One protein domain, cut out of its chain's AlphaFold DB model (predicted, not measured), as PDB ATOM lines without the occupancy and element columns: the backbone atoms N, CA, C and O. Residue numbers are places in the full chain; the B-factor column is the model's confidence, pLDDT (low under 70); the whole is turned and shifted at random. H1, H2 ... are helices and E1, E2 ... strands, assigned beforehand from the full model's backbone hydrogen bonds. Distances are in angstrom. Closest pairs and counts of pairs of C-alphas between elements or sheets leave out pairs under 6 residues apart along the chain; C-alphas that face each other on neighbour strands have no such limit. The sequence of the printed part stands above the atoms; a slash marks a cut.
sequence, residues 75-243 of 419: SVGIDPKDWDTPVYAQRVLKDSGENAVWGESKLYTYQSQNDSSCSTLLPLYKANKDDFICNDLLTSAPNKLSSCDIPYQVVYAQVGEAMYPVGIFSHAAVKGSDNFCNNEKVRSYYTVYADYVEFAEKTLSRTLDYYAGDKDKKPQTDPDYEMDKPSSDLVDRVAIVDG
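Overview. This is residues 75 to 243 of the 419 residues of an uncharacterized protein of Coemansia reversa (strain ATCC 12441 / NRRL 1564) (UniProt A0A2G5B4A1). A single strongly twisted sheet of seven strands makes the core; its long strands E4 and E5 bend, and short helices H1 and H2 sit by the part with E3 and E6. H3 lies off the sheet, and a long stretch from it, residues 205 to 237, runs round the outside past H2 to bring E7 back to E5. The printed part has 169 residues, with three named helices and seven named strands in the order E1 E2 H1 H2 E3 E4 E5 E6 H3 E7. The sheet is branched and its neighbours are antiparallel; the class is mixed, helices and strands, with under half of the residues in named elements. The whole is compact, with a radius of gyration of the C-alphas of 16.9 A and spans of 51 by 40 by 29 A.

Along the chain. E1, residues 85 to 94, begins at C-alpha 85 (32.455, -21.644, -44.722) and is 27.9 A long. E2 is residues 106 to 109, H1 116 to 121, H2 123 to 127 and E3 132 to 135. E4, residues 147 to 159, is 31.1 A long and bends by 72 degrees at residue 153. E5, residues 162 to 175, is 35.5 A long and bends by 59 degrees at residue 170. E6, residues 186 to 192, is 19.1 A long. H3 is residues 197 to 204; E7, residues 238 to 241, ends at C-alpha 241 (11.327, -36.001, -47.955).

Arrangement. E5 has three neighbours: E4 beside residues 162 to 169 and E7 beside 171 to 175 lie on one side, E6 beside 166 to 174 on the other side. Within hydrogen-bond range are N 169 and O 153 of E5 and E4, 2.7 A, N 173 and O 187 of E5 and E6, 2.8 A, and N 172 and O 241 of E5 and E7, 2.8 A. E4, E5 and E6 form a meander, each strand the antiparallel neighbour of the one before. With E3 they form a Greek key, in which E3 is also the antiparallel neighbour of E6, with N 133 and O 190 2.8 A apart. E1 has E4 on one side, with N 150 and O 91 2.7 A apart, and E2 on the other side, with N 88 and O 108 2.8 A apart; E1 and E2 are a hairpin. H1 is on the sheet at a height of 8.1 A, over E6 and across the strands, at 80 degrees to E6 on the local plane. H2 only grazes the sheet, with residues 124 to 126. H1 and H2 touch only at the corner, the closest C-alphas being those of Ser 119 and Lys 126, 4.3 A. H3 is not on the sheet and touches no helix. In H1, H2 and H3 every O i to N i+4 pair is within hydrogen-bond range.

Size, cuts and confidence. The C-alphas farthest apart are those of Glu 98 and Asp 216, 52.8 A. The printed part has no cut. The links E1 to E2, E3 to E4 and H3 to E7 are long; in the last, residues 210 to 211 pair with residues 76 to 77, parallel. The mean pLDDT of the printed part is 86.5, with residues 96 to 98, 112 to 114, 137 to 146 and 183 to 184 under 70.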
ATOM      1  N   SER A  75      35.756 -27.478 -60.288       92.06
ATOM      2  CA  SER A  75      36.465 -28.383 -59.389       92.06
ATOM      3  C   SER A  75      35.599 -28.691 -58.171       92.06
ATOM      4  O   SER A  75      35.012 -27.787 -57.586       92.06
ATOM      5  N   VAL A  76      35.544 -29.950 -57.754       94.19
ATOM      6  CA  VAL A  76      34.870 -30.343 -56.508       94.19
ATOM      7  C   VAL A  76      35.775 -30.054 -55.312       94.19
ATOM      8  O   VAL A  76      36.939 -30.443 -55.320       94.19
ATOM      9  N   GLY A  77      35.274 -29.408 -54.262       95.88
ATOM     10  CA  GLY A  77      36.034 -29.244 -53.019       95.88
ATOM     11  C   GLY A  77      35.995 -30.533 -52.195       95.88
ATOM     12  O   GLY A  77      34.909 -31.024 -51.896       95.88
ATOM     13  N   ILE A  78      37.159 -31.081 -51.828       96.00
ATOM     14  CA  ILE A  78      37.240 -32.422 -51.208       96.00
ATOM     15  C   ILE A  78      37.745 -32.451 -49.761       96.00
ATOM     16  O   ILE A  78      37.590 -33.474 -49.104       96.00
ATOM     17  N   ASP A  79      38.347 -31.372 -49.247       94.94
ATOM     18  CA  ASP A  79      38.814 -31.321 -47.853       94.94
ATOM     19  C   ASP A  79      38.056 -30.250 -47.051       94.94
ATOM     20  O   ASP A  79      38.323 -29.055 -47.216       94.94
ATOM     21  N   PRO A  80      37.147 -30.656 -46.143       92.44
ATOM     22  CA  PRO A  80      36.420 -29.747 -45.263       92.44
ATOM     23  C   PRO A  80      37.280 -28.802 -44.427       92.44
ATOM     24  O   PRO A  80      36.782 -27.780 -43.958       92.44
ATOM     25  N   LYS A  81      38.562 -29.121 -44.210       93.00
ATOM     26  CA  LYS A  81      39.481 -28.284 -43.426       93.00
ATOM     27  C   LYS A  81      39.933 -27.032 -44.162       93.00
ATOM     28  O   LYS A  81      40.369 -26.091 -43.502       93.00
ATOM     29  N   ASP A  82      39.835 -27.033 -45.487       93.06
ATOM     30  CA  ASP A  82      40.195 -25.885 -46.317       93.06
ATOM     31  C   ASP A  82      39.025 -24.910 -46.490       93.06
ATOM     32  O   ASP A  82      39.204 -23.817 -47.019       93.06
ATOM     33  N   TRP A  83      37.819 -25.298 -46.064       92.88
ATOM     34  CA  TRP A  83      36.612 -24.499 -46.240       92.88
ATOM     35  C   TRP A  83      36.559 -23.378 -45.198       92.88
ATOM     36  O   TRP A  83      36.493 -23.636 -43.996       92.88
ATOM     37  N   ASP A  84      36.495 -22.127 -45.652       92.81
ATOM     38  CA  ASP A  84      36.230 -20.977 -44.781       92.81
ATOM     39  C   ASP A  84      34.801 -21.045 -44.224       92.81
ATOM     40  O   ASP A  84      34.538 -20.794 -43.042       92.81
ATOM     41  N   THR A  85      33.846 -21.386 -45.093       90.94
ATOM     42  CA  THR A  85      32.455 -21.644 -44.722       90.94
ATOM     43  C   THR A  85      31.749 -22.448 -45.812       90.94
ATOM     44  O   THR A  85      31.972 -22.198 -46.998       90.94
ATOM     45  N   PRO A  86      30.841 -23.368 -45.455       91.44
ATOM     46  CA  PRO A  86      29.869 -23.865 -46.412       91.44
ATOM     47  C   PRO A  86      28.835 -22.770 -46.726       91.44
ATOM     48  O   PRO A  86      28.464 -21.965 -45.859       91.44
ATOM     49  N   VAL A  87      28.378 -22.751 -47.973       91.69
ATOM     50  CA  VAL A  87      27.379 -21.838 -48.524       91.69
ATOM     51  C   VAL A  87      26.248 -22.669 -49.112       91.69
ATOM     52  O   VAL A  87      26.447 -23.499 -49.999       91.69
ATOM     53  N   TYR A  88      25.048 -22.422 -48.612       89.25
ATOM     54  CA  TYR A  88      23.827 -23.107 -48.995       89.25
ATOM     55  C   TYR A  88      22.970 -22.157 -49.815       89.25
ATOM     56  O   TYR A  88      22.733 -21.015 -49.409       89.25
ATOM     57  N   ALA A  89      22.478 -22.645 -50.946       84.69
ATOM     58  CA  ALA A  89      21.426 -21.981 -51.691       84.69
ATOM     59  C   ALA A  89      20.063 -22.552 -51.287       84.69
ATOM     60  O   ALA A  89      19.919 -23.746 -51.013       84.69
ATOM     61  N   GLN A  90      19.056 -21.687 -51.250       82.56
ATOM     62  CA  GLN A  90      17.663 -22.051 -51.032       82.56
ATOM     63  C   GLN A  90      16.789 -21.334 -52.052       82.56
ATOM     64  O   GLN A  90      16.973 -20.149 -52.330       82.56
ATOM     65  N   ARG A  91      15.808 -22.044 -52.598       79.00
ATOM     66  CA  ARG A  91      14.725 -21.444 -53.374       79.00
ATOM     67  C   ARG A  91      13.569 -21.122 -52.454       79.00
ATOM     68  O   ARG A  91      13.352 -21.799 -51.462       79.00
ATOM     69  N   VAL A  92      12.813 -20.091 -52.789       80.00
ATOM     70  CA  VAL A  92      11.701 -19.640 -51.955       80.00
ATOM     71  C   VAL A  92      10.423 -19.889 -52.721       80.00
ATOM     72  O   VAL A  92      10.211 -19.269 -53.753       80.00
ATOM     73  N   LEU A  93       9.557 -20.770 -52.248       77.81
ATOM     74  CA  LEU A  93       8.221 -20.940 -52.801       77.81
ATOM     75  C   LEU A  93       7.265 -20.015 -52.055       77.81
ATOM     76  O   LEU A  93       6.971 -20.250 -50.886       77.81
ATOM     77  N   LYS A  94       6.812 -18.942 -52.697       80.69
ATOM     78  CA  LYS A  94       5.800 -18.039 -52.143       80.69
ATOM     79  C   LYS A  94       4.408 -18.616 -52.344       80.69
ATOM     80  O   LYS A  94       4.187 -19.342 -53.307       80.69
ATOM     81  N   ASP A  95       3.489 -18.257 -51.451       74.19
ATOM     82  CA  ASP A  95       2.066 -18.597 -51.554       74.19
ATOM     83  C   ASP A  95       1.835 -20.104 -51.761       74.19
ATOM     84  O   ASP A  95       1.213 -20.508 -52.737       74.19
ATOM     85  N   SER A  96       2.354 -20.932 -50.841       67.06
ATOM     86  CA  SER A  96       2.494 -22.404 -50.919       67.06
ATOM     87  C   SER A  96       1.192 -23.232 -51.038       67.06
ATOM     88  O   SER A  96       1.155 -24.383 -50.612       67.06
ATOM     89  N   GLY A  97       0.110 -22.652 -51.561       68.25
ATOM     90  CA  GLY A  97      -1.120 -23.319 -51.991       68.25
ATOM     91  C   GLY A  97      -1.241 -23.370 -53.521       68.25
ATOM     92  O   GLY A  97      -0.248 -23.467 -54.232       68.25
ATOM     93  N   GLU A  98      -2.465 -23.272 -54.049       68.88
ATOM     94  CA  GLU A  98      -2.748 -23.395 -55.496       68.88
ATOM     95  C   GLU A  98      -2.059 -22.337 -56.376       68.88
ATOM     96  O   GLU A  98      -1.908 -22.533 -57.579       68.88
ATOM     97  N   ASN A  99      -1.626 -21.222 -55.783       74.31
ATOM     98  CA  ASN A  99      -0.967 -20.116 -56.478       74.31
ATOM     99  C   ASN A  99       0.526 -20.042 -56.148       74.31
ATOM    100  O   ASN A  99       1.072 -18.946 -56.067       74.31
ATOM    101  N   ALA A 100       1.173 -21.183 -55.913       71.12
ATOM    102  CA  ALA A 100       2.576 -21.200 -55.542       71.12
ATOM    103  C   ALA A 100       3.453 -20.569 -56.637       71.12
ATOM    104  O   ALA A 100       3.405 -20.964 -57.804       71.12
ATOM    105  N   VAL A 101       4.265 -19.578 -56.259       75.31
ATOM    106  CA  VAL A 101       5.178 -18.870 -57.170       75.31
ATOM    107  C   VAL A 101       6.590 -18.903 -56.607       75.31
ATOM    108  O   VAL A 101       6.816 -18.588 -55.442       75.31
ATOM    109  N   TRP A 102       7.571 -19.226 -57.446       74.75
ATOM    110  CA  TRP A 102       8.977 -19.110 -57.071       74.75
ATOM    111  C   TRP A 102       9.358 -17.643 -56.826       74.75
ATOM    112  O   TRP A 102       9.231 -16.781 -57.695       74.75
ATOM    113  N   GLY A 103       9.800 -17.358 -55.608       74.62
ATOM    114  CA  GLY A 103      10.423 -16.115 -55.189       74.62
ATOM    115  C   GLY A 103      11.927 -16.088 -55.461       74.62
ATOM    116  O   GLY A 103      12.505 -17.005 -56.039       74.62
ATOM    117  N   GLU A 104      12.564 -15.007 -55.018       76.62
ATOM    118  CA  GLU A 104      14.013 -14.833 -55.123       76.62
ATOM    119  C   GLU A 104      14.743 -15.891 -54.293       76.62
ATOM    120  O   GLU A 104      14.386 -16.134 -53.141       76.62
ATOM    121  N   SER A 105      15.760 -16.517 -54.891       79.69
ATOM    122  CA  SER A 105      16.614 -17.471 -54.181       79.69
ATOM    123  C   SER A 105      17.439 -16.753 -53.121       79.69
ATOM    124  O   SER A 105      17.799 -15.586 -53.277       79.69
ATOM    125  N   LYS A 106      17.754 -17.464 -52.047       81.00
ATOM    126  CA  LYS A 106      18.511 -16.944 -50.916       81.00
ATOM    127  C   LYS A 106      19.782 -17.755 -50.718       81.00
ATOM    128  O   LYS A 106      19.822 -18.951 -51.003       81.00
ATOM    129  N   LEU A 107      20.805 -17.084 -50.208       81.88
ATOM    130  CA  LEU A 107      22.083 -17.679 -49.858       81.88
ATOM    131  C   LEU A 107      22.333 -17.542 -48.370       81.88
ATOM    132  O   LEU A 107      22.074 -16.492 -47.781       81.88
ATOM    133  N   TYR A 108      22.884 -18.597 -47.785       83.81
ATOM    134  CA  TYR A 108      23.177 -18.644 -46.367       83.81
ATOM    135  C   TYR A 108      24.487 -19.357 -46.106       83.81
ATOM    136  O   TYR A 108      24.794 -20.385 -46.701       83.81
ATOM    137  N   THR A 109      25.239 -18.834 -45.152       86.06
ATOM    138  CA  THR A 109      26.403 -19.504 -44.583       86.06
ATOM    139  C   THR A 109      25.997 -20.144 -43.266       86.06
ATOM    140  O   THR A 109      25.390 -19.473 -42.427       86.06
ATOM    141  N   TYR A 110      26.350 -21.407 -43.047       78.94
ATOM    142  CA  TYR A 110      26.036 -22.101 -41.798       78.94
ATOM    143  C   TYR A 110      27.237 -22.904 -41.305       78.94
ATOM    144  O   TYR A 110      27.613 -23.904 -41.897       78.94
ATOM    145  N   GLN A 111      27.858 -22.466 -40.210       71.75
ATOM    146  CA  GLN A 111      29.136 -23.029 -39.752       71.75
ATOM    147  C   GLN A 111      29.010 -24.202 -38.764       71.75
ATOM    148  O   GLN A 111      30.028 -24.740 -38.329       71.75
ATOM    149  N   SER A 112      27.803 -24.622 -38.370       66.31
ATOM    150  CA  SER A 112      27.669 -25.708 -37.390       66.31
ATOM    151  C   SER A 112      27.780 -27.077 -38.065       66.31
ATOM    152  O   SER A 112      26.785 -27.688 -38.431       66.31
ATOM    153  N   GLN A 113      29.010 -27.586 -38.175       62.09
ATOM    154  CA  GLN A 113      29.291 -28.934 -38.694       62.09
ATOM    155  C   GLN A 113      28.900 -30.074 -37.732       62.09
ATOM    156  O   GLN A 113      28.998 -31.239 -38.090       62.09
ATOM    157  N   ASN A 114      28.460 -29.768 -36.504       66.56
ATOM    158  CA  ASN A 114      28.221 -30.763 -35.451       66.56
ATOM    159  C   ASN A 114      26.860 -30.585 -34.768       66.56
ATOM    160  O   ASN A 114      26.763 -30.588 -33.536       66.56
ATOM    161  N   ASP A 115      25.788 -30.431 -35.546       77.44
ATOM    162  CA  ASP A 115      24.446 -30.459 -34.969       77.44
ATOM    163  C   ASP A 115      24.075 -31.898 -34.557       77.44
ATOM    164  O   ASP A 115      23.688 -32.743 -35.365       77.44
ATOM    165  N   SER A 116      24.173 -32.178 -33.254       85.62
ATOM    166  CA  SER A 116      23.784 -33.466 -32.655       85.62
ATOM    167  C   SER A 116      22.349 -33.905 -32.987       85.62
ATOM    168  O   SER A 116      22.033 -35.100 -32.930       85.62
ATOM    169  N   SER A 117      21.472 -32.969 -33.357       88.19
ATOM    170  CA  SER A 117      20.106 -33.289 -33.760       88.19
ATOM    171  C   SER A 117      20.034 -33.969 -35.133       88.19
ATOM    172  O   SER A 117      19.145 -34.798 -35.321       88.19
ATOM    173  N   CYS A 118      21.006 -33.756 -36.029       91.62
ATOM    174  CA  CYS A 118      21.115 -34.495 -37.293       91.62
ATOM    175  C   CYS A 118      21.248 -36.003 -37.035       91.62
ATOM    176  O   CYS A 118      20.460 -36.812 -37.520       91.62
ATOM    177  N   SER A 119      22.161 -36.392 -36.139       93.25
ATOM    178  CA  SER A 119      22.322 -37.799 -35.737       93.25
ATOM    179  C   SER A 119      21.129 -38.356 -34.956       93.25
ATOM    180  O   SER A 119      21.016 -39.569 -34.799       93.25
ATOM    181  N   THR A 120      20.272 -37.486 -34.415       91.31
ATOM    182  CA  THR A 120      19.084 -37.896 -33.659       91.31
ATOM    183  C   THR A 120      17.900 -38.180 -34.577       91.31
ATOM    184  O   THR A 120      17.095 -39.044 -34.250       91.31
ATOM    185  N   LEU A 121      17.765 -37.456 -35.692       91.06
ATOM    186  CA  LEU A 121      16.663 -37.654 -36.636       91.06
ATOM    187  C   LEU A 121      16.960 -38.744 -37.659       91.06
ATOM    188  O   LEU A 121      16.038 -39.449 -38.058       91.06
ATOM    189  N   LEU A 122      18.224 -38.892 -38.062       93.12
ATOM    190  CA  LEU A 122      18.602 -39.832 -39.105       93.12
ATOM    191  C   LEU A 122      19.721 -40.782 -38.638       93.12
ATOM    192  O   LEU A 122      20.887 -40.384 -38.553       93.12
ATOM    193  N   PRO A 123      19.397 -42.061 -38.370       94.69
ATOM    194  CA  PRO A 123      20.388 -43.083 -38.039       94.69
ATOM    195  C   PRO A 123      21.457 -43.263 -39.118       94.69
ATOM    196  O   PRO A 123      22.613 -43.503 -38.775       94.69
ATOM    197  N   LEU A 124      21.097 -43.093 -40.398       96.06
ATOM    198  CA  LEU A 124      22.049 -43.137 -41.508       96.06
ATOM    199  C   LEU A 124      23.145 -42.074 -41.337       96.06
ATOM    200  O   LEU A 124      24.321 -42.417 -41.353       96.06
ATOM    201  N   TYR A 125      22.778 -40.819 -41.052       95.56
ATOM    202  CA  TYR A 125      23.752 -39.757 -40.762       95.56
ATOM    203  C   TYR A 125      24.596 -40.065 -39.521       95.56
ATOM    204  O   TYR A 125      25.783 -39.767 -39.467       95.56
ATOM    205  N   LYS A 126      24.000 -40.670 -38.487       95.31
ATOM    206  CA  LYS A 126      24.740 -41.046 -37.274       95.31
ATOM    207  C   LYS A 126      25.874 -42.037 -37.566       95.31
ATOM    208  O   LYS A 126      26.893 -41.957 -36.879       95.31
ATOM    209  N   ALA A 127      25.676 -42.944 -38.521       96.44
ATOM    210  CA  ALA A 127      26.691 -43.889 -38.980       96.44
ATOM    211  C   ALA A 127      27.696 -43.254 -39.964       96.44
ATOM    212  O   ALA A 127      28.859 -43.623 -39.931       96.44
ATOM    213  N   ASN A 128      27.267 -42.250 -40.738       96.50
ATOM    214  CA  ASN A 128      27.979 -41.688 -41.896       96.50
ATOM    215  C   ASN A 128      28.177 -40.170 -41.767       96.50
ATOM    216  O   ASN A 128      27.654 -39.378 -42.552       96.50
ATOM    217  N   LYS A 129      28.821 -39.718 -40.686       94.44
ATOM    218  CA  LYS A 129      28.877 -38.276 -40.369       94.44
ATOM    219  C   LYS A 129      29.734 -37.470 -41.334       94.44
ATOM    220  O   LYS A 129      29.463 -36.285 -41.505       94.44
ATOM    221  N   ASP A 130      30.760 -38.101 -41.889       94.12
ATOM    222  CA  ASP A 130      31.719 -37.451 -42.778       94.12
ATOM    223  C   ASP A 130      31.224 -37.457 -44.237       94.12
ATOM    224  O   ASP A 130      31.635 -36.607 -45.022       94.12
ATOM    225  N   ASP A 131      30.260 -38.326 -44.558       95.56
ATOM    226  CA  ASP A 131      29.722 -38.539 -45.912       95.56
ATOM    227  C   ASP A 131      28.509 -37.636 -46.219       95.56
ATOM    228  O   ASP A 131      27.962 -37.606 -47.329       95.56
ATOM    229  N   PHE A 132      28.071 -36.873 -45.213       95.25
ATOM    230  CA  PHE A 132      26.964 -35.934 -45.299       95.25
ATOM    231  C   PHE A 132      27.312 -34.577 -44.689       95.25
ATOM    232  O   PHE A 132      27.788 -34.470 -43.562       95.25
ATOM    233  N   ILE A 133      26.899 -33.509 -45.364       93.88
ATOM    234  CA  ILE A 133      26.743 -32.192 -44.748       93.88
ATOM    235  C   ILE A 133      25.297 -32.079 -44.269       93.88
ATOM    236  O   ILE A 133      24.366 -32.204 -45.062       93.88
ATOM    237  N   CYS A 134      25.096 -31.819 -42.978       93.06
ATOM    238  CA  CYS A 134      23.770 -31.603 -42.407       93.06
ATOM    239  C   CYS A 134      23.603 -30.162 -41.927       93.06
ATOM    240  O   CYS A 134      24.527 -29.581 -41.358       93.06
ATOM    241  N   ASN A 135      22.413 -29.596 -42.119       89.38
ATOM    242  CA  ASN A 135      22.049 -28.317 -41.525       89.38
ATOM    243  C   ASN A 135      20.603 -28.311 -41.009       89.38
ATOM    244  O   ASN A 135      19.776 -29.165 -41.344       89.38
ATOM    245  N   ASP A 136      20.320 -27.316 -40.175       80.88
ATOM    246  CA  ASP A 136      18.998 -26.996 -39.652       80.88
ATOM    247  C   ASP A 136      18.379 -25.771 -40.318       80.88
ATOM    248  O   ASP A 136      17.506 -25.152 -39.710       80.88
ATOM    249  N   LEU A 137      18.837 -25.411 -41.527       67.19
ATOM    250  CA  LEU A 137      18.323 -24.270 -42.277       67.19
ATOM    251  C   LEU A 137      16.873 -24.550 -42.668       67.19
ATOM    252  O   LEU A 137      16.549 -25.014 -43.759       67.19
ATOM    253  N   LEU A 138      16.006 -24.270 -41.708       60.09
ATOM    254  CA  LEU A 138      14.579 -24.401 -41.789       60.09
ATOM    255  C   LEU A 138      14.004 -23.143 -42.391       60.09
ATOM    256  O   LEU A 138      14.223 -22.042 -41.879       60.09
ATOM    257  N   THR A 139      13.209 -23.363 -43.438       51.91
ATOM    258  CA  THR A 139      11.851 -22.827 -43.554       51.91
ATOM    259  C   THR A 139      11.448 -22.134 -42.259       51.91
ATOM    260  O   THR A 139      11.108 -22.774 -41.265       51.91
ATOM    261  N   SER A 140      11.562 -20.806 -42.226       46.53
ATOM    262  CA  SER A 140      11.050 -20.046 -41.090       46.53
ATOM    263  C   SER A 140       9.584 -20.432 -40.956       46.53
ATOM    264  O   SER A 140       8.808 -20.090 -41.848       46.53
ATOM    265  N   ALA A 141       9.236 -21.202 -39.913       41.06
ATOM    266  CA  ALA A 141       7.886 -21.717 -39.745       41.06
ATOM    267  C   ALA A 141       6.938 -20.526 -39.889       41.06
ATOM    268  O   ALA A 141       7.103 -19.522 -39.176       41.06
ATOM    269  N   PRO A 142       6.036 -20.554 -40.880       43.09
ATOM    270  CA  PRO A 142       5.255 -19.396 -41.204       43.09
ATOM    271  C   PRO A 142       4.306 -19.153 -40.041       43.09
ATOM    272  O   PRO A 142       3.196 -19.666 -39.999       43.09
ATOM    273  N   ASN A 143       4.666 -18.219 -39.163       47.91
ATOM    274  CA  ASN A 143       3.646 -17.523 -38.387       47.91
ATOM    275  C   ASN A 143       2.640 -16.837 -39.346       47.91
ATOM    276  O   ASN A 143       1.575 -16.403 -38.908       47.91
ATOM    277  N   LYS A 144       2.969 -16.735 -40.653       51.28
ATOM    278  CA  LYS A 144       2.113 -16.340 -41.780       51.28
ATOM    279  C   LYS A 144       2.554 -17.089 -43.050       51.28
ATOM    280  O   LYS A 144       3.705 -16.951 -43.440       51.28
ATOM    281  N   LEU A 145       1.655 -17.870 -43.655       55.00
ATOM    282  CA  LEU A 145       1.781 -18.814 -44.795       55.00
ATOM    283  C   LEU A 145       2.415 -18.296 -46.120       55.00
ATOM    284  O   LEU A 145       2.069 -18.781 -47.191       55.00
ATOM    285  N   SER A 146       3.304 -17.302 -46.118       64.69
ATOM    286  CA  SER A 146       3.708 -16.633 -47.363       64.69
ATOM    287  C   SER A 146       4.921 -17.230 -48.077       64.69
ATOM    288  O   SER A 146       5.139 -16.860 -49.226       64.69
ATOM    289  N   SER A 147       5.740 -18.082 -47.446       73.12
ATOM    290  CA  SER A 147       6.934 -18.632 -48.109       73.12
ATOM    291  C   SER A 147       7.470 -19.929 -47.500       73.12
ATOM    292  O   SER A 147       7.548 -20.039 -46.280       73.12
ATOM    293  N   CYS A 148       7.928 -20.848 -48.350       79.44
ATOM    294  CA  CYS A 148       8.668 -22.055 -48.002       79.44
ATOM    295  C   CYS A 148      10.074 -22.013 -48.616       79.44
ATOM    296  O   CYS A 148      10.218 -21.952 -49.834       79.44
ATOM    297  N   ASP A 149      11.104 -22.025 -47.774       81.50
ATOM    298  CA  ASP A 149      12.504 -22.091 -48.196       81.50
ATOM    299  C   ASP A 149      12.901 -23.554 -48.477       81.50
ATOM    300  O   ASP A 149      13.046 -24.369 -47.570       81.50
ATOM    301  N   ILE A 150      13.051 -23.902 -49.750       81.75
ATOM    302  CA  ILE A 150      13.387 -25.241 -50.230       81.75
ATOM    303  C   ILE A 150      14.902 -25.315 -50.479       81.75
ATOM    304  O   ILE A 150      15.438 -24.465 -51.199       81.75
ATOM    305  N   PRO A 151      15.611 -26.305 -49.909       84.56
ATOM    306  CA  PRO A 151      17.017 -26.566 -50.174       84.56
ATOM    307  C   PRO A 151      17.306 -26.614 -51.671       84.56
ATOM    308  O   PRO A 151      16.624 -27.303 -52.428       84.56
ATOM    309  N   TYR A 152      18.326 -25.880 -52.104       79.88
ATOM    310  CA  TYR A 152      18.822 -26.021 -53.462       79.88
ATOM    311  C   TYR A 152      19.696 -27.265 -53.592       79.88
ATOM    312  O   TYR A 152      20.234 -27.768 -52.603       79.88
ATOM    313  N   GLN A 153      19.849 -27.743 -54.828       82.88
ATOM    314  CA  GLN A 153      20.468 -29.035 -55.090       82.88
ATOM    315  C   GLN A 153      21.944 -29.080 -54.688       82.88
ATOM    316  O   GLN A 153      22.388 -30.132 -54.274       82.88
ATOM    317  N   VAL A 154      22.712 -27.994 -54.754       89.88
ATOM    318  CA  VAL A 154      24.162 -28.036 -54.491       89.88
ATOM    319  C   VAL A 154      24.520 -27.197 -53.266       89.88
ATOM    320  O   VAL A 154      24.004 -26.091 -53.084       89.88
ATOM    321  N   VAL A 155      25.413 -27.729 -52.428       92.19
ATOM    322  CA  VAL A 155      26.115 -26.978 -51.380       92.19
ATOM    323  C   VAL A 155      27.541 -26.691 -51.838       92.19
ATOM    324  O   VAL A 155      28.212 -27.551 -52.416       92.19
ATOM    325  N   TYR A 156      27.999 -25.476 -51.559       93.62
ATOM    326  CA  TYR A 156      29.334 -25.006 -51.910       93.62
ATOM    327  C   TYR A 156      30.188 -24.817 -50.667       93.62
ATOM    328  O   TYR A 156      29.669 -24.591 -49.577       93.62
ATOM    329  N   ALA A 157      31.500 -24.835 -50.843       93.69
ATOM    330  CA  ALA A 157      32.449 -24.328 -49.874       93.69
ATOM    331  C   ALA A 157      33.135 -23.085 -50.425       93.69
ATOM    332  O   ALA A 157      33.620 -23.084 -51.558       93.69
ATOM    333  N   GLN A 158      33.200 -22.051 -49.596       93.56
ATOM    334  CA  GLN A 158      34.062 -20.909 -49.836       93.56
ATOM    335  C   GLN A 158      35.493 -21.255 -49.423       93.56
ATOM    336  O   GLN A 158      35.709 -21.733 -48.310       93.56
ATOM    337  N   VAL A 159      36.456 -20.976 -50.302       93.12
ATOM    338  CA  VAL A 159      37.892 -21.044 -50.010       93.12
ATOM    339  C   VAL A 159      38.568 -19.790 -50.562       93.12
ATOM    340  O   VAL A 159      38.784 -19.640 -51.768       93.12
ATOM    341  N   GLY A 160      38.879 -18.843 -49.680       92.31
ATOM    342  CA  GLY A 160      39.319 -17.507 -50.056       92.31
ATOM    343  C   GLY A 160      38.248 -16.766 -50.864       92.31
ATOM    344  O   GLY A 160      37.145 -16.505 -50.380       92.31
ATOM    345  N   GLU A 161      38.587 -16.402 -52.102       90.31
ATOM    346  CA  GLU A 161      37.659 -15.772 -53.057       90.31
ATOM    347  C   GLU A 161      36.990 -16.785 -54.005       90.31
ATOM    348  O   GLU A 161      36.181 -16.387 -54.841       90.31
ATOM    349  N   ALA A 162      37.334 -18.072 -53.902       90.44
ATOM    350  CA  ALA A 162      36.806 -19.126 -54.758       90.44
ATOM    351  C   ALA A 162      35.671 -19.897 -54.073       90.44
ATOM    352  O   ALA A 162      35.577 -19.956 -52.846       90.44
ATOM    353  N   MET A 163      34.825 -20.507 -54.896       90.56
ATOM    354  CA  MET A 163      33.709 -21.343 -54.478       90.56
ATOM    355  C   MET A 163      33.830 -22.692 -55.172       90.56
ATOM    356  O   MET A 163      34.063 -22.747 -56.377       90.56
ATOM    357  N   TYR A 164      33.661 -23.765 -54.411       93.81
ATOM    358  CA  TYR A 164      33.745 -25.125 -54.926       93.81
ATOM    359  C   TYR A 164      32.472 -25.892 -54.563       93.81
ATOM    360  O   TYR A 164      32.075 -25.843 -53.399       93.81
ATOM    361  N   PRO A 165      31.807 -26.597 -55.493       94.38
ATOM    362  CA  PRO A 165      30.756 -27.546 -55.137       94.38
ATOM    363  C   PRO A 165      31.331 -28.644 -54.238       94.38
ATOM    364  O   PRO A 165      32.361 -29.234 -54.563       94.38
ATOM    365  N   VAL A 166      30.677 -28.924 -53.110       95.88
ATOM    366  CA  VAL A 166      31.160 -29.913 -52.122       95.88
ATOM    367  C   VAL A 166      30.147 -30.994 -51.787       95.88
ATOM    368  O   VAL A 166      30.518 -32.043 -51.268       95.88
ATOM    369  N   GLY A 167      28.878 -30.787 -52.122       95.69
ATOM    370  CA  GLY A 167      27.870 -31.821 -51.968       95.69
ATOM    371  C   GLY A 167      26.577 -31.511 -52.695       95.69
ATOM    372  O   GLY A 167      26.373 -30.409 -53.213       95.69
ATOM    373  N   ILE A 168      25.694 -32.498 -52.694       95.25
ATOM    374  CA  ILE A 168      24.390 -32.446 -53.342       95.25
ATOM    375  C   ILE A 168      23.284 -32.786 -52.358       95.25
ATOM    376  O   ILE A 168      23.420 -33.719 -51.576       95.25
ATOM    377  N   PHE A 169      22.187 -32.040 -52.380       94.38
ATOM    378  CA  PHE A 169      21.015 -32.299 -51.568       94.38
ATOM    379  C   PHE A 169      20.544 -33.729 -51.820       94.38
ATOM    380  O   PHE A 169      20.237 -34.106 -52.948       94.38
ATOM    381  N   SER A 170      20.504 -34.518 -50.756       95.75
ATOM    382  CA  SER A 170      20.058 -35.903 -50.792       95.75
ATOM    383  C   SER A 170      18.590 -35.973 -50.407       95.75
ATOM    384  O   SER A 170      17.752 -36.419 -51.183       95.75
ATOM    385  N   HIS A 171      18.283 -35.516 -49.199       94.38
ATOM    386  CA  HIS A 171      16.953 -35.595 -48.622       94.38
ATOM    387  C   HIS A 171      16.863 -34.704 -47.385       94.38
ATOM    388  O   HIS A 171      17.850 -34.143 -46.895       94.38
ATOM    389  N   ALA A 172      15.657 -34.606 -46.847       92.94
ATOM    390  CA  ALA A 172      15.378 -33.955 -45.592       92.94
ATOM    391  C   ALA A 172      14.670 -34.903 -44.622       92.94
ATOM    392  O   ALA A 172      13.781 -35.650 -45.016       92.94
ATOM    393  N   ALA A 173      15.040 -34.848 -43.345       92.19
ATOM    394  CA  ALA A 173      14.333 -35.543 -42.274       92.19
ATOM    395  C   ALA A 173      13.404 -34.558 -41.560       92.19
ATOM    396  O   ALA A 173      13.871 -33.583 -40.971       92.19
ATOM    397  N   VAL A 174      12.103 -34.825 -41.597       90.25
ATOM    398  CA  VAL A 174      11.038 -33.987 -41.043       90.25
ATOM    399  C   VAL A 174      10.438 -34.696 -39.834       90.25
ATOM    400  O   VAL A 174       9.867 -35.777 -39.952       90.25
ATOM    401  N   LYS A 175      10.561 -34.109 -38.640       88.19
ATOM    402  CA  LYS A 175       9.971 -34.693 -37.429       88.19
ATOM    403  C   LYS A 175       8.543 -34.201 -37.213       88.19
ATOM    404  O   LYS A 175       8.335 -33.007 -37.022       88.19
ATOM    405  N   GLY A 176       7.600 -35.132 -37.079       82.12
ATOM    406  CA  GLY A 176       6.238 -34.864 -36.601       82.12
ATOM    407  C   GLY A 176       5.169 -34.666 -37.678       82.12
ATOM    408  O   GLY A 176       3.994 -34.706 -37.331       82.12
ATOM    409  N   SER A 177       5.540 -34.507 -38.951       74.31
ATOM    410  CA  SER A 177       4.640 -34.661 -40.104       74.31
ATOM    411  C   SER A 177       5.445 -34.850 -41.396       74.31
ATOM    412  O   SER A 177       6.672 -34.816 -41.371       74.31
ATOM    413  N   ASP A 178       4.758 -35.062 -42.511       70.50
ATOM    414  CA  ASP A 178       5.290 -35.136 -43.878       70.50
ATOM    415  C   ASP A 178       5.445 -33.755 -44.546       70.50
ATOM    416  O   ASP A 178       6.117 -33.616 -45.567       70.50
ATOM    417  N   ASN A 179       4.863 -32.699 -43.967       75.44
ATOM    418  CA  ASN A 179       4.832 -31.382 -44.596       75.44
ATOM    419  C   ASN A 179       6.158 -30.619 -44.452       75.44
ATOM    420  O   ASN A 179       6.343 -29.821 -43.532       75.44
ATOM    421  N   PHE A 180       7.060 -30.787 -45.413       78.25
ATOM    422  CA  PHE A 180       8.348 -30.090 -45.473       78.25
ATOM    423  C   PHE A 180       8.291 -28.582 -45.115       78.25
ATOM    424  O   PHE A 180       9.146 -28.076 -44.387       78.25
ATOM    425  N   CYS A 181       7.252 -27.864 -45.556       77.44
ATOM    426  CA  CYS A 181       7.128 -26.410 -45.416       77.44
ATOM    427  C   CYS A 181       6.503 -25.922 -44.095       77.44
ATOM    428  O   CYS A 181       6.482 -24.715 -43.851       77.44
ATOM    429  N   ASN A 182       5.975 -26.815 -43.252       73.12
ATOM    430  CA  ASN A 182       5.191 -26.448 -42.064       73.12
ATOM    431  C   ASN A 182       5.697 -27.096 -40.761       73.12
ATOM    432  O   ASN A 182       4.928 -27.286 -39.820       73.12
ATOM    433  N   ASN A 183       6.980 -27.463 -40.692       67.50
ATOM    434  CA  ASN A 183       7.551 -28.116 -39.513       67.50
ATOM    435  C   ASN A 183       8.669 -27.308 -38.862       67.50
ATOM    436  O   ASN A 183       9.575 -26.809 -39.519       67.50
ATOM    437  N   GLU A 184       8.661 -27.290 -37.529       68.56
ATOM    438  CA  GLU A 184       9.689 -26.636 -36.709       68.56
ATOM    439  C   GLU A 184      11.010 -27.425 -36.642       68.56
ATOM    440  O   GLU A 184      11.987 -26.956 -36.057       68.56
ATOM    441  N   LYS A 185      11.042 -28.661 -37.162       83.44
ATOM    442  CA  LYS A 185      12.176 -29.591 -37.038       83.44
ATOM    443  C   LYS A 185      12.395 -30.389 -38.321       83.44
ATOM    444  O   LYS A 185      12.131 -31.590 -38.361       83.44
ATOM    445  N   VAL A 186      12.897 -29.717 -39.349       87.25
ATOM    446  CA  VAL A 186      13.490 -30.356 -40.536       87.25
ATOM    447  C   VAL A 186      15.019 -30.290 -40.439       87.25
ATOM    448  O   VAL A 186      15.599 -29.399 -39.806       87.25
ATOM    449  N   ARG A 187      15.685 -31.285 -41.007       91.00
ATOM    450  CA  ARG A 187      17.130 -31.292 -41.231       91.00
ATOM    451  C   ARG A 187      17.383 -31.662 -42.673       91.00
ATOM    452  O   ARG A 187      16.813 -32.645 -43.132       91.00
ATOM    453  N   SER A 188      18.209 -30.887 -43.360       92.19
ATOM    454  CA  SER A 188      18.594 -31.158 -44.744       92.19
ATOM    455  C   SER A 188      19.959 -31.824 -44.766       92.19
ATOM    456  O   SER A 188      20.887 -31.351 -44.109       92.19
ATOM    457  N   TYR A 189      20.066 -32.908 -45.525       94.88
ATOM    458  CA  TYR A 189      21.278 -33.699 -45.673       94.88
ATOM    459  C   TYR A 189      21.760 -33.603 -47.112       94.88
ATOM    460  O   TYR A 189      20.987 -33.790 -48.053       94.88
ATOM    461  N   TYR A 190      23.046 -33.327 -47.274       96.00
ATOM    462  CA  TYR A 190      23.708 -33.219 -48.561       96.00
ATOM    463  C   TYR A 190      24.789 -34.290 -48.642       96.00
ATOM    464  O   TYR A 190      25.680 -34.303 -47.799       96.00
ATOM    465  N   THR A 191      24.708 -35.173 -49.631       97.38
ATOM    466  CA  THR A 191      25.740 -36.170 -49.931       97.38
ATOM    467  C   THR A 191      27.025 -35.448 -50.337       97.38
ATOM    468  O   THR A 191      26.990 -34.606 -51.238       97.38
ATOM    469  N   VAL A 192      28.145 -35.747 -49.681       97.06
ATOM    470  CA  VAL A 192      29.443 -35.109 -49.953       97.06
ATOM    471  C   VAL A 192      30.037 -35.661 -51.247       97.06
ATOM    472  O   VAL A 192      30.133 -36.866 -51.428       97.06
ATOM    473  N   TYR A 193      30.460 -34.794 -52.169       97.25
ATOM    474  CA  TYR A 193      30.984 -35.239 -53.466       97.25
ATOM    475  C   TYR A 193      32.336 -35.948 -53.376       97.25
ATOM    476  O   TYR A 193      32.637 -36.765 -54.243       97.25
ATOM    477  N   ALA A 194      33.142 -35.640 -52.355       96.81
ATOM    478  CA  ALA A 194      34.474 -36.216 -52.170       96.81
ATOM    479  C   ALA A 194      34.466 -37.754 -52.148       96.81
ATOM    480  O   ALA A 194      35.426 -38.366 -52.618       96.81
ATOM    481  N   ASP A 195      33.367 -38.357 -51.685       97.88
ATOM    482  CA  ASP A 195      33.207 -39.810 -51.591       97.88
ATOM    483  C   ASP A 195      32.798 -40.476 -52.913       97.88
ATOM    484  O   ASP A 195      32.868 -41.691 -53.053       97.88
ATOM    485  N   TYR A 196      32.410 -39.679 -53.914       98.00
ATOM    486  CA  TYR A 196      31.836 -40.159 -55.176       98.00
ATOM    487  C   TYR A 196      32.596 -39.696 -56.420       98.00
ATOM    488  O   TYR A 196      32.150 -39.951 -57.544       98.00
ATOM    489  N   VAL A 197      33.746 -39.035 -56.252       96.75
ATOM    490  CA  VAL A 197      34.588 -38.630 -57.387       96.75
ATOM    491  C   VAL A 197      35.041 -39.859 -58.174       96.75
ATOM    492  O   VAL A 197      34.832 -39.895 -59.383       96.75
ATOM    493  N   GLU A 198      35.566 -40.899 -57.520       97.25
ATOM    494  CA  GLU A 198      36.036 -42.116 -58.201       97.25
ATOM    495  C   GLU A 198      34.889 -42.870 -58.906       97.25
ATOM    496  O   GLU A 198      35.044 -43.330 -60.041       97.25
ATOM    497  N   PHE A 199      33.702 -42.936 -58.289       97.94
ATOM    498  CA  PHE A 199      32.491 -43.472 -58.928       97.94
ATOM    499  C   PHE A 199      32.179 -42.736 -60.242       97.94
ATOM    500  O   PHE A 199      31.913 -43.361 -61.279       97.94
ATOM    501  N   ALA A 200      32.244 -41.404 -60.220       96.94
ATOM    502  CA  ALA A 200      32.013 -40.582 -61.395       96.94
ATOM    503  C   ALA A 200      33.126 -40.743 -62.443       96.94
ATOM    504  O   ALA A 200      32.827 -40.865 -63.633       96.94
ATOM    505  N   GLU A 201      34.393 -40.810 -62.029       96.12
ATOM    506  CA  GLU A 201      35.530 -41.025 -62.928       96.12
ATOM    507  C   GLU A 201      35.438 -42.371 -63.661       96.12
ATOM    508  O   GLU A 201      35.569 -42.416 -64.891       96.12
ATOM    509  N   LYS A 202      35.121 -43.458 -62.940       97.12
ATOM    510  CA  LYS A 202      34.867 -44.793 -63.516       97.12
ATOM    511  C   LYS A 202      33.704 -44.752 -64.500       97.12
ATOM    512  O   LYS A 202      33.825 -45.245 -65.621       97.12
ATOM    513  N   THR A 203      32.596 -44.134 -64.097       96.12
ATOM    514  CA  THR A 203      31.386 -44.004 -64.919       96.12
ATOM    515  C   THR A 203      31.656 -43.276 -66.235       96.12
ATOM    516  O   THR A 203      31.191 -43.690 -67.295       96.12
ATOM    517  N   LEU A 204      32.432 -42.196 -66.172       94.31
ATOM    518  CA  LEU A 204      32.698 -41.312 -67.304       94.31
ATOM    519  C   LEU A 204      33.962 -41.698 -68.083       94.31
ATOM    520  O   LEU A 204      34.236 -41.105 -69.127       94.31
ATOM    521  N   SER A 205      34.733 -42.670 -67.584       94.88
ATOM    522  CA  SER A 205      36.037 -43.070 -68.124       94.88
ATOM    523  C   SER A 205      36.999 -41.886 -68.306       94.88
ATOM    524  O   SER A 205      37.700 -41.784 -69.316       94.88
ATOM    525  N   ARG A 206      37.015 -40.960 -67.339       90.44
ATOM    526  CA  ARG A 206      37.860 -39.754 -67.344       90.44
ATOM    527  C   ARG A 206      38.106 -39.253 -65.928       90.44
ATOM    528  O   ARG A 206      37.317 -39.547 -65.045       90.44
ATOM    529  N   THR A 207      39.132 -38.428 -65.759       91.69
ATOM    530  CA  THR A 207      39.406 -37.753 -64.488       91.69
ATOM    531  C   THR A 207      38.492 -36.548 -64.278       91.69
ATOM    532  O   THR A 207      38.106 -35.884 -65.246       91.69
ATOM    533  N   LEU A 208      38.174 -36.252 -63.022       91.38
ATOM    534  CA  LEU A 208      37.472 -35.051 -62.589       91.38
ATOM    535  C   LEU A 208      38.434 -34.099 -61.881       91.38
ATOM    536  O   LEU A 208      39.355 -34.519 -61.183       91.38
ATOM    537  N   ASP A 209      38.194 -32.801 -62.049       92.44
ATOM    538  CA  ASP A 209      38.938 -31.786 -61.318       92.44
ATOM    539  C   ASP A 209      38.398 -31.675 -59.889       92.44
ATOM    540  O   ASP A 209      37.187 -31.610 -59.656       92.44
ATOM    541  N   TYR A 210      39.305 -31.605 -58.924       94.81
ATOM    542  CA  TYR A 210      38.982 -31.371 -57.524       94.81
ATOM    543  C   TYR A 210      39.991 -30.420 -56.885       94.81
ATOM    544  O   TYR A 210      41.102 -30.228 -57.379       94.81
ATOM    545  N   TYR A 211      39.580 -29.810 -55.781       95.69
ATOM    546  CA  TYR A 211      40.353 -28.850 -55.018       95.69
ATOM    547  C   TYR A 211      40.568 -29.331 -53.581       95.69
ATOM    548  O   TYR A 211      39.615 -29.655 -52.863       95.69
ATOM    549  N   ALA A 212      41.832 -29.297 -53.168       96.25
ATOM    550  CA  ALA A 212      42.282 -29.351 -51.786       96.25
ATOM    551  C   ALA A 212      43.485 -28.407 -51.630       96.25
ATOM    552  O   ALA A 212      44.326 -28.301 -52.527       96.25
ATOM    553  N   GLY A 213      43.574 -27.726 -50.494       94.38
ATOM    554  CA  GLY A 213      44.716 -26.906 -50.103       94.38
ATOM    555  C   GLY A 213      45.969 -27.749 -49.861       94.38
ATOM    556  O   GLY A 213      47.080 -27.317 -50.180       94.38
ATOM    557  N   ASP A 214      45.794 -28.975 -49.363       95.19
ATOM    558  CA  ASP A 214      46.847 -29.987 -49.274       95.19
ATOM    559  C   ASP A 214      46.866 -30.878 -50.530       95.19
ATOM    560  O   ASP A 214      45.906 -31.579 -50.839       95.19
ATOM    561  N   LYS A 215      47.994 -30.889 -51.247       91.56
ATOM    562  CA  LYS A 215      48.174 -31.646 -52.501       91.56
ATOM    563  C   LYS A 215      48.202 -33.156 -52.314       91.56
ATOM    564  O   LYS A 215      48.019 -33.885 -53.287       91.56
ATOM    565  N   ASP A 216      48.486 -33.618 -51.101       94.69
ATOM    566  CA  ASP A 216      48.499 -35.045 -50.792       94.69
ATOM    567  C   ASP A 216      47.082 -35.571 -50.516       94.69
ATOM    568  O   ASP A 216      46.867 -36.788 -50.470       94.69
ATOM    569  N   LYS A 217      46.096 -34.673 -50.375       95.25
ATOM    570  CA  LYS A 217      44.686 -35.033 -50.250       95.25
ATOM    571  C   LYS A 217      44.124 -35.484 -51.582       95.25
ATOM    572  O   LYS A 217      44.350 -34.887 -52.631       95.25
ATOM    573  N   LYS A 218      43.358 -36.562 -51.505       95.69
ATOM    574  CA  LYS A 218      42.671 -37.179 -52.629       95.69
ATOM    575  C   LYS A 218      41.237 -37.468 -52.220       95.69
ATOM    576  O   LYS A 218      41.000 -37.658 -51.022       95.69
ATOM    577  N   PRO A 219      40.308 -37.505 -53.186       94.62
ATOM    578  CA  PRO A 219      38.988 -38.037 -52.915       94.62
ATOM    579  C   PRO A 219      39.090 -39.501 -52.479       94.62
ATOM    580  O   PRO A 219      40.139 -40.151 -52.589       94.62
ATOM    581  N   GLN A 220      37.970 -40.014 -51.997       95.38
ATOM    582  CA  GLN A 220      37.756 -41.435 -51.807       95.38
ATOM    583  C   GLN A 220      38.081 -42.182 -53.126       95.38
ATOM    584  O   GLN A 220      37.765 -41.693 -54.210       95.38
ATOM    585  N   THR A 221      38.781 -43.323 -53.039       96.19
ATOM    586  CA  THR A 221      39.361 -44.036 -54.202       96.19
ATOM    587  C   THR A 221      38.682 -45.370 -54.539       96.19
ATOM    588  O   THR A 221      39.232 -46.154 -55.310       96.19
ATOM    589  N   ASP A 222      37.564 -45.700 -53.899       97.50
ATOM    590  CA  ASP A 222      36.761 -46.886 -54.204       97.50
ATOM    591  C   ASP A 222      35.557 -46.458 -55.051       97.50
ATOM    592  O   ASP A 222      34.633 -45.833 -54.533       97.50
ATOM    593  N   PRO A 223      35.509 -46.803 -56.344       96.19
ATOM    594  CA  PRO A 223      34.369 -46.435 -57.175       96.19
ATOM    595  C   PRO A 223      33.052 -47.091 -56.746       96.19
ATOM    596  O   PRO A 223      32.003 -46.716 -57.270       96.19
ATOM    597  N   ASP A 224      33.120 -48.105 -55.884       96.94
ATOM    598  CA  ASP A 224      31.976 -48.837 -55.359       96.94
ATOM    599  C   ASP A 224      31.756 -48.515 -53.859       96.94
ATOM    600  O   ASP A 224      31.131 -49.298 -53.146       96.94
ATOM    601  N   TYR A 225      32.260 -47.361 -53.389       97.81
ATOM    602  CA  TYR A 225      32.083 -46.847 -52.027       97.81
ATOM    603  C   TYR A 225      30.622 -46.944 -51.544       97.81
ATOM    604  O   TYR A 225      29.700 -46.411 -52.159       97.81
ATOM    605  N   GLU A 226      30.400 -47.593 -50.404       98.00
ATOM    606  CA  GLU A 226      29.085 -47.783 -49.780       98.00
ATOM    607  C   GLU A 226      29.088 -47.131 -48.395       98.00
ATOM    608  O   GLU A 226      30.033 -47.313 -47.626       98.00
ATOM    609  N   MET A 227      28.027 -46.384 -48.080       98.19
ATOM    610  CA  MET A 227      27.822 -45.835 -46.740       98.19
ATOM    611  C   MET A 227      27.610 -46.965 -45.724       98.19
ATOM    612  O   MET A 227      26.949 -47.970 -46.000       98.19
ATOM    613  N   ASP A 228      28.100 -46.775 -44.503       97.69
ATOM    614  CA  ASP A 228      27.877 -47.693 -43.398       97.69
ATOM    615  C   ASP A 228      26.380 -47.857 -43.106       97.69
ATOM    616  O   ASP A 228      25.610 -46.898 -42.975       97.69
ATOM    617  N   LYS A 229      25.956 -49.111 -42.930       95.19
ATOM    618  CA  LYS A 229      24.565 -49.422 -42.593       95.19
ATOM    619  C   LYS A 229      24.256 -48.959 -41.168       95.19
ATOM    620  O   LYS A 229      25.004 -49.286 -40.241       95.19
ATOM    621  N   PRO A 230      23.140 -48.242 -40.946       94.00
ATOM    622  CA  PRO A 230      22.788 -47.795 -39.610       94.00
ATOM    623  C   PRO A 230      22.481 -48.989 -38.698       94.00
ATOM    624  O   PRO A 230      21.873 -49.975 -39.104       94.00
ATOM    625  N   SER A 231      22.856 -48.881 -37.421       89.69
ATOM    626  CA  SER A 231      22.595 -49.923 -36.414       89.69
ATOM    627  C   SER A 231      21.127 -50.011 -35.972       89.69
ATOM    628  O   SER A 231      20.786 -50.853 -35.144       89.69
ATOM    629  N   SER A 232      20.285 -49.083 -36.420       90.00
ATOM    630  CA  SER A 232      18.873 -48.977 -36.058       90.00
ATOM    631  C   SER A 232      18.056 -48.506 -37.253       90.00
ATOM    632  O   SER A 232      18.547 -47.708 -38.053       90.00
ATOM    633  N   ASP A 233      16.801 -48.939 -37.308       88.69
ATOM    634  CA  ASP A 233      15.820 -48.453 -38.276       88.69
ATOM    635  C   ASP A 233      15.529 -46.956 -38.109       88.69
ATOM    636  O   ASP A 233      15.940 -46.325 -37.127       88.69
ATOM    637  N   LEU A 234      14.802 -46.401 -39.084       84.19
ATOM    638  CA  LEU A 234      14.321 -45.024 -39.065       84.19
ATOM    639  C   LEU A 234      13.613 -44.697 -37.747       84.19
ATOM    640  O   LEU A 234      12.907 -45.516 -37.159       84.19
ATOM    641  N   VAL A 235      13.832 -43.473 -37.278       87.12
ATOM    642  CA  VAL A 235      13.245 -42.993 -36.029       87.12
ATOM    643  C   VAL A 235      11.744 -42.814 -36.224       87.12
ATOM    644  O   VAL A 235      11.313 -42.194 -37.195       87.12
ATOM    645  N   ASP A 236      10.954 -43.323 -35.276       86.69
ATOM    646  CA  ASP A 236       9.499 -43.178 -35.302       86.69
ATOM    647  C   ASP A 236       9.087 -41.700 -35.463       86.69
ATOM    648  O   ASP A 236       9.653 -40.799 -34.828       86.69
ATOM    649  N   ARG A 237       8.082 -41.459 -36.314       87.44
ATOM    650  CA  ARG A 237       7.548 -40.126 -36.664       87.44
ATOM    651  C   ARG A 237       8.551 -39.172 -37.322       87.44
ATOM    652  O   ARG A 237       8.413 -37.949 -37.192       87.44
ATOM    653  N   VAL A 238       9.559 -39.708 -38.005       89.94
ATOM    654  CA  VAL A 238      10.410 -38.943 -38.918       89.94
ATOM    655  C   VAL A 238      10.058 -39.326 -40.350       89.94
ATOM    656  O   VAL A 238      10.259 -40.468 -40.751       89.94
ATOM    657  N   ALA A 239       9.540 -38.367 -41.114       90.38
ATOM    658  CA  ALA A 239       9.354 -38.512 -42.551       90.38
ATOM    659  C   ALA A 239      10.656 -38.144 -43.274       90.38
ATOM    660  O   ALA A 239      11.322 -37.171 -42.908       90.38
ATOM    661  N   ILE A 240      11.014 -38.916 -44.297       91.38
ATOM    662  CA  ILE A 240      12.090 -38.567 -45.223       91.38
ATOM    663  C   ILE A 240      11.441 -37.955 -46.456       91.38
ATOM    664  O   ILE A 240      10.603 -38.593 -47.084       91.38
ATOM    665  N   VAL A 241      11.822 -36.725 -46.783       89.50
ATOM    666  CA  VAL A 241      11.327 -36.001 -47.955       89.50
ATOM    667  C   VAL A 241      12.484 -35.753 -48.908       89.50
ATOM    668  O   VAL A 241      13.517 -35.208 -48.514       89.50
ATOM    669  N   ASP A 242      12.317 -36.147 -50.160       89.31
ATOM    670  CA  ASP A 242      13.314 -36.015 -51.211       89.31
ATOM    671  C   ASP A 242      12.667 -35.931 -52.599       89.31
ATOM    672  O   ASP A 242      11.457 -35.747 -52.718       89.31
ATOM    673  N   GLY A 243      13.487 -36.033 -53.647       81.75
ATOM    674  CA  GLY A 243      13.026 -36.012 -55.028       81.75
ATOM    675  C   GLY A 243      12.911 -34.608 -55.611       81.75
ATOM    676  O   GLY A 243      13.609 -33.673 -55.207       81.75
TER     677      GLY A 243